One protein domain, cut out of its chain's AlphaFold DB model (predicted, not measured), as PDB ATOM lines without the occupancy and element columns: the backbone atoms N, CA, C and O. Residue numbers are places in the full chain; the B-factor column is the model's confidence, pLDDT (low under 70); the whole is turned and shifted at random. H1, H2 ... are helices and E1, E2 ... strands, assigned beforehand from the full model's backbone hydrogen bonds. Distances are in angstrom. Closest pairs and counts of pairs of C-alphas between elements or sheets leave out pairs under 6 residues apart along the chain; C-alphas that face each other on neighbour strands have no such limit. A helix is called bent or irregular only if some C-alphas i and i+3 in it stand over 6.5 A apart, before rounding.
ATOM      1  N   VAL A 521     -20.881  41.403  37.337       83.00
ATOM      2  CA  VAL A 521     -19.512  41.511  36.817       83.00
ATOM      3  C   VAL A 521     -18.829  40.149  36.880       83.00
ATOM      4  O   VAL A 521     -18.839  39.491  37.920       83.00
ATOM      5  N   VAL A 522     -18.205  39.736  35.778       86.00
ATOM      6  CA  VAL A 522     -17.336  38.555  35.696       86.00
ATOM      7  C   VAL A 522     -15.895  39.036  35.557       86.00
ATOM      8  O   VAL A 522     -15.545  39.641  34.544       86.00
ATOM      9  N   ALA A 523     -15.057  38.773  36.558       87.81
ATOM     10  CA  ALA A 523     -13.642  39.129  36.544       87.81
ATOM     11  C   ALA A 523     -12.759  37.915  36.239       87.81
ATOM     12  O   ALA A 523     -12.961  36.819  36.763       87.81
ATOM     13  N   LEU A 524     -11.736  38.136  35.417       91.12
ATOM     14  CA  LEU A 524     -10.608  37.225  35.235       91.12
ATOM     15  C   LEU A 524      -9.503  37.658  36.199       91.12
ATOM     16  O   LEU A 524      -9.080  38.813  36.144       91.12
ATOM     17  N   VAL A 525      -9.054  36.761  37.076       90.00
ATOM     18  CA  VAL A 525      -8.202  37.085  38.234       90.00
ATOM     19  C   VAL A 525      -7.028  36.113  38.321       90.00
ATOM     20  O   VAL A 525      -7.205  34.901  38.188       90.00
ATOM     21  N   LEU A 526      -5.816  36.616  38.549       90.69
ATOM     22  CA  LEU A 526      -4.621  35.786  38.691       90.69
ATOM     23  C   LEU A 526      -4.766  34.796  39.863       90.69
ATOM     24  O   LEU A 526      -5.304  35.131  40.918       90.69
ATOM     25  N   HIS A 527      -4.291  33.565  39.675       86.44
ATOM     26  CA  HIS A 527      -4.261  32.524  40.711       86.44
ATOM     27  C   HIS A 527      -2.825  32.074  41.031       86.44
ATOM     28  O   HIS A 527      -2.503  31.810  42.183       86.44
ATOM     29  N   SER A 528      -1.954  32.020  40.022       87.12
ATOM     30  CA  SER A 528      -0.503  31.826  40.153       87.12
ATOM     31  C   SER A 528       0.200  32.429  38.930       87.12
ATOM     32  O   SER A 528      -0.475  32.860  37.997       87.12
ATOM     33  N   GLU A 529       1.537  32.416  38.874       87.12
ATOM     34  CA  GLU A 529       2.294  32.980  37.736       87.12
ATOM     35  C   GLU A 529       1.877  32.421  36.360       87.12
ATOM     36  O   GLU A 529       1.989  33.119  35.353       87.12
ATOM     37  N   ASN A 530       1.358  31.186  36.327       89.44
ATOM     38  CA  ASN A 530       0.994  30.451  35.111       89.44
ATOM     39  C   ASN A 530      -0.513  30.136  34.998       89.44
ATOM     40  O   ASN A 530      -0.911  29.398  34.091       89.44
ATOM     41  N   ALA A 531      -1.364  30.645  35.899       90.44
ATOM     42  CA  ALA A 531      -2.790  30.306  35.920       90.44
ATOM     43  C   ALA A 531      -3.689  31.435  36.446       90.44
ATOM     44  O   ALA A 531      -3.311  32.203  37.331       90.44
ATOM     45  N   PHE A 532      -4.920  31.487  35.940       91.31
ATOM     46  CA  PHE A 532      -5.958  32.429  36.362       91.31
ATOM     47  C   PHE A 532      -7.244  31.690  36.744       91.31
ATOM     48  O   PHE A 532      -7.433  30.526  36.394       91.31
ATOM     49  N   HIS A 533      -8.135  32.372  37.450       89.19
ATOM     50  CA  HIS A 533      -9.478  31.902  37.767       89.19
ATOM     51  C   HIS A 533     -10.527  32.930  37.332       89.19
ATOM     52  O   HIS A 533     -10.203  34.072  36.990       89.19
ATOM     53  N   VAL A 534     -11.789  32.508  37.321       87.44
ATOM     54  CA  VAL A 534     -12.941  33.387  37.080       87.44
ATOM     55  C   VAL A 534     -13.639  33.649  38.415       87.44
ATOM     56  O   VAL A 534     -13.883  32.715  39.177       87.44
ATOM     57  N   ALA A 535     -13.957  34.912  38.692       86.38
ATOM     58  CA  ALA A 535     -14.726  35.359  39.852       86.38
ATOM     59  C   ALA A 535     -15.983  36.114  39.391       86.38
ATOM     60  O   ALA A 535     -15.992  36.715  38.315       86.38
ATOM     61  N   TYR A 536     -17.050  36.092  40.192       84.88
ATOM     62  CA  TYR A 536     -18.342  36.678  39.828       84.88
ATOM     63  C   TYR A 536     -18.939  37.527  40.955       84.88
ATOM     64  O   TYR A 536     -19.065  37.079  42.092       84.88
ATOM     65  N   GLN A 537     -19.365  38.745  40.636       82.25
ATOM     66  CA  GLN A 537     -20.061  39.654  41.543       82.25
ATOM     67  C   GLN A 537     -21.476  39.896  41.008       82.25
ATOM     68  O   GLN A 537     -21.627  40.360  39.880       82.25
ATOM     69  N   LYS A 538     -22.525  39.612  41.792       75.94
ATOM     70  CA  LYS A 538     -23.907  39.885  41.358       75.94
ATOM     71  C   LYS A 538     -24.214  41.380  41.486       75.94
ATOM     72  O   LYS A 538     -23.925  41.979  42.524       75.94
ATOM     73  N   GLY A 539     -24.850  41.961  40.470       59.09
ATOM     74  CA  GLY A 539     -25.352  43.333  40.533       59.09
ATOM     75  C   GLY A 539     -26.511  43.473  41.526       59.09
ATOM     76  O   GLY A 539     -27.533  42.802  41.388       59.09
ATOM     77  N   THR A 540     -26.364  44.354  42.518       50.81
ATOM     78  CA  THR A 540     -27.427  44.764  43.451       50.81
ATOM     79  C   THR A 540     -27.333  46.269  43.694       50.81
ATOM     80  O   THR A 540     -26.275  46.769  44.066       50.81
ATOM     81  N   SER A 541     -28.430  46.997  43.473       42.41
ATOM     82  CA  SER A 541     -28.444  48.467  43.358       42.41
ATOM     83  C   SER A 541     -27.961  49.225  44.599       42.41
ATOM     84  O   SER A 541     -27.302  50.252  44.460       42.41
ATOM     85  N   ASN A 542     -28.257  48.713  45.798       39.25
ATOM     86  CA  ASN A 542     -28.030  49.426  47.063       39.25
ATOM     87  C   ASN A 542     -26.877  48.861  47.915       39.25
ATOM     88  O   ASN A 542     -26.654  49.349  49.019       39.25
ATOM     89  N   ASN A 543     -26.155  47.835  47.452       42.38
ATOM     90  CA  ASN A 543     -24.985  47.309  48.167       42.38
ATOM     91  C   ASN A 543     -24.072  46.525  47.202       42.38
ATOM     92  O   ASN A 543     -24.589  45.666  46.477       42.38
ATOM     93  N   PRO A 544     -22.743  46.757  47.171       46.41
ATOM     94  CA  PRO A 544     -21.824  45.923  46.403       46.41
ATOM     95  C   PRO A 544     -21.794  44.514  47.004       46.41
ATOM     96  O   PRO A 544     -21.341  44.316  48.131       46.41
ATOM     97  N   SER A 545     -22.284  43.514  46.268       54.91
ATOM     98  CA  SER A 545     -22.208  42.128  46.739       54.91
ATOM     99  C   SER A 545     -20.744  41.678  46.845       54.91
ATOM    100  O   SER A 545     -19.888  42.136  46.086       54.91
ATOM    101  N   MET A 546     -20.420  40.792  47.792       61.94
ATOM    102  CA  MET A 546     -19.078  40.200  47.833       61.94
ATOM    103  C   MET A 546     -18.822  39.395  46.556       61.94
ATOM    104  O   MET A 546     -19.724  38.705  46.069       61.94
ATOM    105  N   TRP A 547     -17.587  39.454  46.053       69.56
ATOM    106  CA  TRP A 547     -17.113  38.553  45.005       69.56
ATOM    107  C   TRP A 547     -17.357  37.106  45.427       69.56
ATOM    108  O   TRP A 547     -16.932  36.681  46.499       69.56
ATOM    109  N   LYS A 548     -18.076  36.366  44.587       67.75
ATOM    110  CA  LYS A 548     -18.346  34.944  44.759       67.75
ATOM    111  C   LYS A 548     -17.481  34.158  43.796       67.75
ATOM    112  O   LYS A 548     -17.429  34.432  42.597       67.75
ATOM    113  N   HIS A 549     -16.855  33.130  44.341       67.75
ATOM    114  CA  HIS A 549     -16.086  32.175  43.563       67.75
ATOM    115  C   HIS A 549     -16.943  31.008  43.037       67.75
ATOM    116  O   HIS A 549     -16.553  30.319  42.097       67.75
ATOM    117  N   ILE A 550     -18.153  30.838  43.582       69.00
ATOM    118  CA  ILE A 550     -19.210  30.009  42.996       69.00
ATOM    119  C   ILE A 550     -19.832  30.781  41.825       69.00
ATOM    120  O   ILE A 550     -20.501  31.799  42.027       69.00
ATOM    121  N   LEU A 551     -19.613  30.291  40.604       75.31
ATOM    122  CA  LEU A 551     -20.175  30.868  39.381       75.31
ATOM    123  C   LEU A 551     -21.652  30.462  39.187       75.31
ATOM    124  O   LEU A 551     -22.058  29.400  39.664       75.31
ATOM    125  N   PRO A 552     -22.463  31.254  38.455       78.38
ATOM    126  CA  PRO A 552     -23.796  30.831  38.022       78.38
ATOM    127  C   PRO A 552     -23.736  29.518  37.217       78.38
ATOM    128  O   PRO A 552     -22.829  29.385  36.393       78.38
ATOM    129  N   PRO A 553     -24.693  28.578  37.364       77.75
ATOM    130  CA  PRO A 553     -24.646  27.280  36.673       77.75
ATOM    131  C   PRO A 553     -24.518  27.382  35.146       77.75
ATOM    132  O   PRO A 553     -23.775  26.628  34.533       77.75
ATOM    133  N   GLN A 554     -25.171  28.372  34.533       78.75
ATOM    134  CA  GLN A 554     -25.045  28.669  33.103       78.75
ATOM    135  C   GLN A 554     -23.600  29.020  32.698       78.75
ATOM    136  O   GLN A 554     -23.072  28.481  31.727       78.75
ATOM    137  N   LEU A 555     -22.942  29.892  33.472       80.62
ATOM    138  CA  LEU A 555     -21.555  30.301  33.243       80.62
ATOM    139  C   LEU A 555     -20.578  29.150  33.520       80.62
ATOM    140  O   LEU A 555     -19.602  28.996  32.793       80.62
ATOM    141  N   PHE A 556     -20.857  28.333  34.542       81.25
ATOM    142  CA  PHE A 556     -20.108  27.112  34.835       81.25
ATOM    143  C   PHE A 556     -20.143  26.154  33.637       81.25
ATOM    144  O   PHE A 556     -19.088  25.805  33.113       81.25
ATOM    145  N   ASN A 557     -21.344  25.809  33.158       80.00
ATOM    146  CA  ASN A 557     -21.546  24.869  32.053       80.00
ATOM    147  C   ASN A 557     -20.858  25.348  30.763       80.00
ATOM    148  O   ASN A 557     -20.168  24.569  30.102       80.00
ATOM    149  N   TYR A 558     -20.973  26.642  30.441       81.69
ATOM    150  CA  TYR A 558     -20.271  27.243  29.306       81.69
ATOM    151  C   TYR A 558     -18.741  27.151  29.448       81.69
ATOM    152  O   TYR A 558     -18.047  26.728  28.525       81.69
ATOM    153  N   LEU A 559     -18.200  27.489  30.623       80.69
ATOM    154  CA  LEU A 559     -16.760  27.424  30.883       80.69
ATOM    155  C   LEU A 559     -16.205  25.989  30.873       80.69
ATOM    156  O   LEU A 559     -15.055  25.800  30.475       80.69
ATOM    157  N   THR A 560     -17.000  24.982  31.252       78.88
ATOM    158  CA  THR A 560     -16.638  23.568  31.054       78.88
ATOM    159  C   THR A 560     -16.677  23.157  29.581       78.88
ATOM    160  O   THR A 560     -15.762  22.469  29.132       78.88
ATOM    161  N   ALA A 561     -17.656  23.632  28.802       77.56
ATOM    162  CA  ALA A 561     -17.773  23.324  27.372       77.56
ATOM    163  C   ALA A 561     -16.603  23.877  26.530       77.56
ATOM    164  O   ALA A 561     -16.255  23.297  25.506       77.56
ATOM    165  N   LEU A 562     -15.932  24.945  26.984       75.00
ATOM    166  CA  LEU A 562     -14.714  25.465  26.342       75.00
ATOM    167  C   LEU A 562     -13.498  24.515  26.416       75.00
ATOM    168  O   LEU A 562     -12.486  24.803  25.776       75.00
ATOM    169  N   ASN A 563     -13.549  23.443  27.219       67.56
ATOM    170  CA  ASN A 563     -12.508  22.411  27.380       67.56
ATOM    171  C   ASN A 563     -11.060  22.947  27.553       67.56
ATOM    172  O   ASN A 563     -10.072  22.334  27.153       67.56
ATOM    173  N   CYS A 564     -10.917  24.130  28.155       72.75
ATOM    174  CA  CYS A 564      -9.662  24.886  28.236       72.75
ATOM    175  C   CYS A 564      -8.731  24.412  29.373       72.75
ATOM    176  O   CYS A 564      -8.261  25.224  30.169       72.75
ATOM    177  N   GLY A 565      -8.488  23.101  29.492       60.47
ATOM    178  CA  GLY A 565      -7.592  22.538  30.517       60.47
ATOM    179  C   GLY A 565      -8.042  22.821  31.958       60.47
ATOM    180  O   GLY A 565      -7.213  23.084  32.831       60.47
ATOM    181  N   LEU A 566      -9.359  22.827  32.179       68.31
ATOM    182  CA  LEU A 566     -10.018  23.253  33.413       68.31
ATOM    183  C   LEU A 566      -9.611  22.387  34.615       68.31
ATOM    184  O   LEU A 566      -9.722  21.161  34.578       68.31
ATOM    185  N   LYS A 567      -9.198  23.027  35.716       70.44
ATOM    186  CA  LYS A 567      -8.905  22.362  36.996       70.44
ATOM    187  C   LYS A 567      -9.742  22.956  38.123       70.44
ATOM    188  O   LYS A 567      -9.810  24.173  38.278       70.44
ATOM    189  N   VAL A 568     -10.340  22.095  38.946       67.62
ATOM    190  CA  VAL A 568     -11.004  22.509  40.191       67.62
ATOM    191  C   VAL A 568      -9.958  22.558  41.303       67.62
ATOM    192  O   VAL A 568      -9.471  21.521  41.747       67.62
ATOM    193  N   ALA A 569      -9.613  23.760  41.758       60.94
ATOM    194  CA  ALA A 569      -8.762  23.964  42.925       60.94
ATOM    195  C   ALA A 569      -9.617  24.123  44.191       60.94
ATOM    196  O   ALA A 569     -10.727  24.653  44.138       60.94
ATOM    197  N   ARG A 570      -9.099  23.698  45.347       57.84
ATOM    198  CA  ARG A 570      -9.677  24.006  46.665       57.84
ATOM    199  C   ARG A 570      -8.762  24.994  47.382       57.84
ATOM    200  O   ARG A 570      -7.629  24.645  47.698       57.84
ATOM    201  N   GLY A 571      -9.250  26.208  47.615       55.06
ATOM    202  CA  GLY A 571      -8.662  27.138  48.577       55.06
ATOM    203  C   GLY A 571      -9.130  26.825  50.001       55.06
ATOM    204  O   GLY A 571      -9.963  25.946  50.215       55.06
ATOM    205  N   ASN A 572      -8.646  27.593  50.980       45.97
ATOM    206  CA  ASN A 572      -8.856  27.315  52.410       45.97
ATOM    207  C   ASN A 572     -10.332  27.243  52.862       45.97
ATOM    208  O   ASN A 572     -10.595  26.700  53.935       45.97
ATOM    209  N   LYS A 573     -11.293  27.782  52.088       50.06
ATOM    210  CA  LYS A 573     -12.747  27.673  52.354       50.06
ATOM    211  C   LYS A 573     -13.640  27.509  51.109       50.06
ATOM    212  O   LYS A 573     -14.851  27.392  51.266       50.06
ATOM    213  N   GLU A 574     -13.094  27.501  49.889       55.03
ATOM    214  CA  GLU A 574     -13.879  27.589  48.641       55.03
ATOM    215  C   GLU A 574     -13.269  26.771  47.490       55.03
ATOM    216  O   GLU A 574     -12.066  26.510  47.459       55.03
ATOM    217  N   THR A 575     -14.098  26.392  46.515       59.47
ATOM    218  CA  THR A 575     -13.679  25.754  45.255       59.47
ATOM    219  C   THR A 575     -13.573  26.771  44.123       59.47
ATOM    220  O   THR A 575     -14.542  27.476  43.842       59.47
ATOM    221  N   TYR A 576     -12.436  26.792  43.430       70.62
ATOM    222  CA  TYR A 576     -12.131  27.703  42.325       70.62
ATOM    223  C   TYR A 576     -12.006  26.944  41.003       70.62
ATOM    224  O   TYR A 576     -11.411  25.867  40.960       70.62
ATOM    225  N   ILE A 577     -12.510  27.530  39.913       77.38
ATOM    226  CA  ILE A 577     -12.214  27.060  38.555       77.38
ATOM    227  C   ILE A 577     -10.942  27.757  38.076       77.38
ATOM    228  O   ILE A 577     -10.930  28.979  37.923       77.38
ATOM    229  N   VAL A 578      -9.886  26.983  37.843       84.44
ATOM    230  CA  VAL A 578      -8.565  27.467  37.436       84.44
ATOM    231  C   VAL A 578      -8.266  27.034  36.001       84.44
ATOM    232  O   VAL A 578      -8.484  25.881  35.624       84.44
ATOM    233  N   PHE A 579      -7.733  27.970  35.218       88.25
ATOM    234  CA  PHE A 579      -7.353  27.819  33.816       88.25
ATOM    235  C   PHE A 579      -5.856  28.124  33.631       88.25
ATOM    236  O   PHE A 579      -5.331  29.030  34.291       88.25
ATOM    237  N   PRO A 580      -5.152  27.423  32.725       89.88
ATOM    238  CA  PRO A 580      -3.771  27.748  32.378       89.88
ATOM    239  C   PRO A 580      -3.701  29.080  31.617       89.88
ATOM    240  O   PRO A 580      -4.585  29.395  30.819       89.88
ATOM    241  N   ALA A 581      -2.623  29.847  31.810       89.31
ATOM    242  CA  ALA A 581      -2.432  31.164  31.188       89.31
ATOM    243  C   ALA A 581      -2.634  31.157  29.659       89.31
ATOM    244  O   ALA A 581      -3.241  32.075  29.113       89.31
ATOM    245  N   GLN A 582      -2.210  30.085  28.982       89.50
ATOM    246  CA  GLN A 582      -2.386  29.868  27.538       89.50
ATOM    247  C   GLN A 582      -3.847  30.040  27.075       89.50
ATOM    248  O   GLN A 582      -4.099  30.624  26.022       89.50
ATOM    249  N   SER A 583      -4.820  29.605  27.881       89.62
ATOM    250  CA  SER A 583      -6.250  29.679  27.557       89.62
ATOM    251  C   SER A 583      -6.880  31.057  27.792       89.62
ATOM    252  O   SER A 583      -8.042  31.251  27.433       89.62
ATOM    253  N   TYR A 584      -6.152  32.029  28.356       90.88
ATOM    254  CA  TYR A 584      -6.681  33.362  28.683       90.88
ATOM    255  C   TYR A 584      -7.294  34.061  27.464       90.88
ATOM    256  O   TYR A 584      -8.408  34.579  27.542       90.88
ATOM    257  N   GLY A 585      -6.613  34.014  26.313       87.69
ATOM    258  CA  GLY A 585      -7.120  34.587  25.065       87.69
ATOM    259  C   GLY A 585      -8.420  33.938  24.576       87.69
ATOM    260  O   GLY A 585      -9.299  34.640  24.077       87.69
ATOM    261  N   THR A 586      -8.574  32.622  24.751       88.06
ATOM    262  CA  THR A 586      -9.777  31.868  24.362       88.06
ATOM    263  C   THR A 586     -10.942  32.173  25.299       88.06
ATOM    264  O   THR A 586     -12.012  32.568  24.837       88.06
ATOM    265  N   VAL A 587     -10.721  32.081  26.615       87.50
ATOM    266  CA  VAL A 587     -11.751  32.342  27.634       87.50
ATOM    267  C   VAL A 587     -12.229  33.798  27.570       87.50
ATOM    268  O   VAL A 587     -13.433  34.042  27.552       87.50
ATOM    269  N   LEU A 588     -11.323  34.775  27.434       88.94
ATOM    270  CA  LEU A 588     -11.693  36.190  27.304       88.94
ATOM    271  C   LEU A 588     -12.498  36.481  26.023       88.94
ATOM    272  O   LEU A 588     -13.395  37.325  26.052       88.94
ATOM    273  N   LYS A 589     -12.199  35.803  24.905       87.38
ATOM    274  CA  LYS A 589     -12.989  35.912  23.665       87.38
ATOM    275  C   LYS A 589     -14.374  35.277  23.824       87.38
ATOM    276  O   LYS A 589     -15.357  35.923  23.474       87.38
ATOM    277  N   GLY A 590     -14.455  34.071  24.391       84.94
ATOM    278  CA  GLY A 590     -15.717  33.361  24.632       84.94
ATOM    279  C   GLY A 590     -16.667  34.143  25.541       84.94
ATOM    280  O   GLY A 590     -17.781  34.474  25.136       84.94
ATOM    281  N   LEU A 591     -16.185  34.569  26.715       86.12
ATOM    282  CA  LEU A 591     -16.951  35.400  27.652       86.12
ATOM    283  C   LEU A 591     -17.484  36.685  26.995       86.12
ATOM    284  O   LEU A 591     -18.626  37.062  27.229       86.12
ATOM    285  N   ARG A 592     -16.695  37.340  26.132       86.31
ATOM    286  CA  ARG A 592     -17.106  38.560  25.406       86.31
ATOM    287  C   ARG A 592     -18.047  38.330  24.220       86.31
ATOM    288  O   ARG A 592     -18.607  39.314  23.734       86.31
ATOM    289  N   LYS A 593     -18.182  37.090  23.738       84.25
ATOM    290  CA  LYS A 593     -19.177  36.694  22.729       84.25
ATOM    291  C   LYS A 593     -20.520  36.360  23.379       84.25
ATOM    292  O   LYS A 593     -21.547  36.705  22.819       84.25
ATOM    293  N   VAL A 594     -20.492  35.687  24.531       81.31
ATOM    294  CA  VAL A 594     -21.673  35.033  25.119       81.31
ATOM    295  C   VAL A 594     -22.333  35.838  26.244       81.31
ATOM    296  O   VAL A 594     -23.531  35.693  26.462       81.31
ATOM    297  N   ILE A 595     -21.608  36.709  26.953       81.94
ATOM    298  CA  ILE A 595     -22.210  37.563  27.991       81.94
ATOM    299  C   ILE A 595     -22.818  38.819  27.358       81.94
ATOM    300  O   ILE A 595     -22.111  39.604  26.717       81.94
ATOM    301  N   ASN A 596     -24.112  39.054  27.607       74.56
ATOM    302  CA  ASN A 596     -24.783  40.274  27.171       74.56
ATOM    303  C   ASN A 596     -24.224  41.500  27.921       74.56
ATOM    304  O   ASN A 596     -24.385  41.661  29.135       74.56
ATOM    305  N   LYS A 597     -23.589  42.402  27.164       70.94
ATOM    306  CA  LYS A 597     -22.863  43.584  27.668       70.94
ATOM    307  C   LYS A 597     -23.744  44.613  28.385       70.94
ATOM    308  O   LYS A 597     -23.200  45.505  29.029       70.94
ATOM    309  N   THR A 598     -25.071  44.531  28.248       62.09
ATOM    310  CA  THR A 598     -26.010  45.437  28.932       62.09
ATOM    311  C   THR A 598     -26.345  44.976  30.353       62.09
ATOM    312  O   THR A 598     -26.637  45.819  31.197       62.09
ATOM    313  N   GLN A 599     -26.245  43.670  30.639       67.62
ATOM    314  CA  GLN A 599     -26.557  43.087  31.952       67.62
ATOM    315  C   GLN A 599     -25.311  42.664  32.749       67.62
ATOM    316  O   GLN A 599     -25.331  42.718  33.984       67.62
ATOM    317  N   CYS A 600     -24.206  42.295  32.088       77.50
ATOM    318  CA  CYS A 600     -22.960  41.962  32.780       77.50
ATOM    319  C   CYS A 600     -21.690  42.476  32.086       77.50
ATOM    320  O   CYS A 600     -21.491  42.340  30.880       77.50
ATOM    321  N   ALA A 601     -20.782  43.027  32.897       81.75
ATOM    322  CA  ALA A 601     -19.460  43.475  32.470       81.75
ATOM    323  C   ALA A 601     -18.409  42.362  32.628       81.75
ATOM    324  O   ALA A 601     -18.408  41.633  33.620       81.75
ATOM    325  N   VAL A 602     -17.476  42.256  31.675       84.94
ATOM    326  CA  VAL A 602     -16.343  41.312  31.735       84.94
ATOM    327  C   VAL A 602     -15.053  42.082  32.017       84.94
ATOM    328  O   VAL A 602     -14.547  42.770  31.125       84.94
ATOM    329  N   ASP A 603     -14.521  41.955  33.234       88.25
ATOM    330  CA  ASP A 603     -13.291  42.618  33.687       88.25
ATOM    331  C   ASP A 603     -12.049  41.741  33.405       88.25
ATOM    332  O   ASP A 603     -11.865  40.693  34.038       88.25
ATOM    333  N   PRO A 604     -11.193  42.100  32.429       92.12
ATOM    334  CA  PRO A 604      -9.981  41.348  32.120       92.12
ATOM    335  C   PRO A 604      -8.883  41.597  33.164       92.12
ATOM    336  O   PRO A 604      -8.817  42.668  33.758       92.12
ATOM    337  N   ILE A 605      -7.939  40.658  33.305       92.94
ATOM    338  CA  ILE A 605      -6.685  40.902  34.047       92.94
ATOM    339  C   ILE A 605      -6.018  42.204  33.531       92.94
ATOM    340  O   ILE A 605      -5.752  42.302  32.327       92.94
ATOM    341  N   PRO A 606      -5.741  43.204  34.394       92.69
ATOM    342  CA  PRO A 606      -5.153  44.479  33.989       92.69
ATOM    343  C   PRO A 606      -3.784  44.380  33.308       92.69
ATOM    344  O   PRO A 606      -2.945  43.542  33.639       92.69
ATOM    345  N   ASN A 607      -3.506  45.325  32.403       91.38
ATOM    346  CA  ASN A 607      -2.319  45.294  31.538       91.38
ATOM    347  C   ASN A 607      -0.976  45.272  32.289       91.38
ATOM    348  O   ASN A 607      -0.016  44.673  31.813       91.38
ATOM    349  N   PHE A 608      -0.902  45.920  33.456       90.81
ATOM    350  CA  PHE A 608       0.309  45.934  34.281       90.81
ATOM    351  C   PHE A 608       0.600  44.559  34.905       90.81
ATOM    352  O   PHE A 608       1.762  44.190  35.056       90.81
ATOM    353  N   ILE A 609      -0.442  43.770  35.188       92.44
ATOM    354  CA  ILE A 609      -0.324  42.381  35.647       92.44
ATOM    355  C   ILE A 609       0.082  41.491  34.471       92.44
ATOM    356  O   ILE A 609       1.058  40.757  34.586       92.44
ATOM    357  N   LEU A 610      -0.584  41.622  33.314       92.06
ATOM    358  CA  LEU A 610      -0.238  40.860  32.103       92.06
ATOM    359  C   LEU A 610       1.239  41.046  31.705       92.06
ATOM    360  O   LEU A 610       1.903  40.063  31.400       92.06
ATOM    361  N   LYS A 611       1.777  42.275  31.779       90.06
ATOM    362  CA  LYS A 611       3.212  42.545  31.558       90.06
ATOM    363  C   LYS A 611       4.140  41.949  32.628       90.06
ATOM    364  O   LYS A 611       5.299  41.691  32.330       90.06
ATOM    365  N   THR A 612       3.667  41.773  33.862       90.06
ATOM    366  CA  THR A 612       4.488  41.328  35.007       90.06
ATOM    367  C   THR A 612       4.757  39.823  35.001       90.06
ATOM    368  O   THR A 612       5.826  39.392  35.434       90.06
ATOM    369  N   PHE A 613       3.812  39.019  34.511       91.38
ATOM    370  CA  PHE A 613       3.909  37.559  34.534       91.38
ATOM    371  C   PHE A 613       4.228  37.015  33.129       91.38
ATOM    372  O   PHE A 613       3.401  37.171  32.227       91.38
ATOM    373  N   PRO A 614       5.389  36.361  32.902       89.00
ATOM    374  CA  PRO A 614       5.845  35.983  31.559       89.00
ATOM    375  C   PRO A 614       4.832  35.178  30.734       89.00
ATOM    376  O   PRO A 614       4.644  35.468  29.554       89.00
ATOM    377  N   ALA A 615       4.110  34.239  31.358       89.88
ATOM    378  CA  ALA A 615       3.086  33.421  30.701       89.88
ATOM    379  C   ALA A 615       1.855  34.216  30.209       89.88
ATOM    380  O   ALA A 615       1.091  33.726  29.376       89.88
ATOM    381  N   PHE A 616       1.666  35.443  30.701       90.50
ATOM    382  CA  PHE A 616       0.580  36.349  30.323       90.50
ATOM    383  C   PHE A 616       1.032  37.506  29.416       90.50
ATOM    384  O   PHE A 616       0.186  38.149  28.791       90.50
ATOM    385  N   ASN A 617       2.342  37.746  29.284       87.50
ATOM    386  CA  ASN A 617       2.893  38.897  28.559       87.50
ATOM    387  C   ASN A 617       2.506  38.913  27.066       87.50
ATOM    388  O   ASN A 617       2.291  39.979  26.500       87.50
ATOM    389  N   GLN A 618       2.296  37.744  26.448       89.81
ATOM    390  CA  GLN A 618       1.787  37.626  25.069       89.81
ATOM    391  C   GLN A 618       0.379  38.222  24.852       89.81
ATOM    392  O   GLN A 618      -0.016  38.476  23.718       89.81
ATOM    393  N   PHE A 619      -0.389  38.446  25.925       89.69
ATOM    394  CA  PHE A 619      -1.707  39.093  25.881       89.69
ATOM    395  C   PHE A 619      -1.662  40.569  26.305       89.69
ATOM    396  O   PHE A 619      -2.694  41.247  26.289       89.69
ATOM    397  N   ALA A 620      -0.494  41.075  26.713       88.69
ATOM    398  CA  ALA A 620      -0.329  42.450  27.150       88.69
ATOM    399  C   ALA A 620      -0.266  43.418  25.960       88.69
ATOM    400  O   ALA A 620       0.342  43.155  24.924       88.69
TER     401      ALA A 620
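AT A GLANCE: This is residues 521 to 620 of the 1113 residues of a protein of Babesia sp. Xinjiang (UniProt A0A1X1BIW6). A strongly twisted sheet of five strands has two helices, H1 and H2, over one face, each running along the strands beneath it, with H2 the longer. At one end of the strands the two short helices H3 and H4 form a corner; toward the other end, beyond E2, the chain makes a long loop, residues 539 to 552, before it reaches H1. The printed part has 100 residues with four named helices and five named strands, in the order E1 E2 H1 E3 E4 H2 E5 H3 H4. The mixed sheet runs E3, E4, E2, E1, E5, and the class is mixed, helices and strands. The whole is compact, with a radius of gyration of the C-alphas of 13.4 A and spans of 39 by 29 by 25 A.

IN THESE COORDINATES: Find C-alpha 521 at (-19.512, 41.511, 36.817); from there E1, residues 521 to 528, runs 21.6 A to C-alpha 528 at (-0.503, 31.826, 40.153). E2, residues 531 to 538, comes back over 23.8 A. The sheet's other strands are E4, residues 575 to 580, 16.4 A long, and the four-residue strands E3, residues 567 to 570, and E5, residues 600 to 603. Now look for the helices: H1 holds residues 553 to 561 and is 12.2 A long. H2, residues 581 to 594, is 20.5 A long and irregular: C-alphas 582 and 585 are 7.1 A apart. H3 is residues 607 to 612, and H4, residues 614 to 617, ends with C-alpha 617 at (2.893, 38.897, 28.559).

HOW THE PARTS SIT: Start with the hairpin of E1 and E2, antiparallel at 152 degrees, where N 523 and O 535 are 2.9 A apart. On the other side of E1, the edge strand E5 is parallel to it at 26 degrees, with N 522 and O 601 2.9 A apart. On the other side of E2, E4 is antiparallel at 133 degrees, with N 579 and O 532 2.8 A apart. E3, the other edge strand, forms a hairpin with E4, antiparallel at 140 degrees, with N 569 and O 576 2.9 A apart. E4's pairing is staggered: residues 575 to 578 pair with E3 and residues 578 to 580 with E2. H1 and H2 on one face of the sheet make two layers, a sheet with helices on one face. H2 has a height over the sheet of 7.8 A and runs along the strands, at 17 degrees to E2 on the local plane. H1 runs along the strands too, at 11 degrees to E2 on the local plane. H1 and H2 are close but not clearly touching, with the closest C-alphas, those of Leu 559 and Val 587, 7.7 A apart. Two split strand-helix-strand units, each two strands that run the same way in the sheet with a helix between them along the chain and other strands between them in the sheet, have right-handed crossovers: E2, H1, E3, with E4 between the two strands in the sheet, and E4, H2, E5, with E2 and E1 between the two strands in the sheet. H4 touches H2 through residues 581 to 582 alone; the closest C-alphas, those of Ala 581 and Ala 615, are 6.0 A apart. H3 and H4 touch only at the corner, and only just, with 3 pairs of C-alphas within 8 A; the closest, those of Lys 611 and Asn 617, are 4.7 A apart. H3 is not on the sheet, and H4 only grazes it with residues 615 to 616. In H1 and H3 every O i to N i+4 pair is within hydrogen-bond range, in H2 8 of 10 are, and H4 is too short for such a pair.

THE WHOLE: Look at Asn 542 and Pro 614 for the two C-alphas farthest apart, 39.6 A. The printed part has no cut, and its one long link, 14 residues, joins E2 to H1. The mean pLDDT of the printed part is 78.4; 25 residues are under 70, among them residues 539 to 550 and 568 to 575.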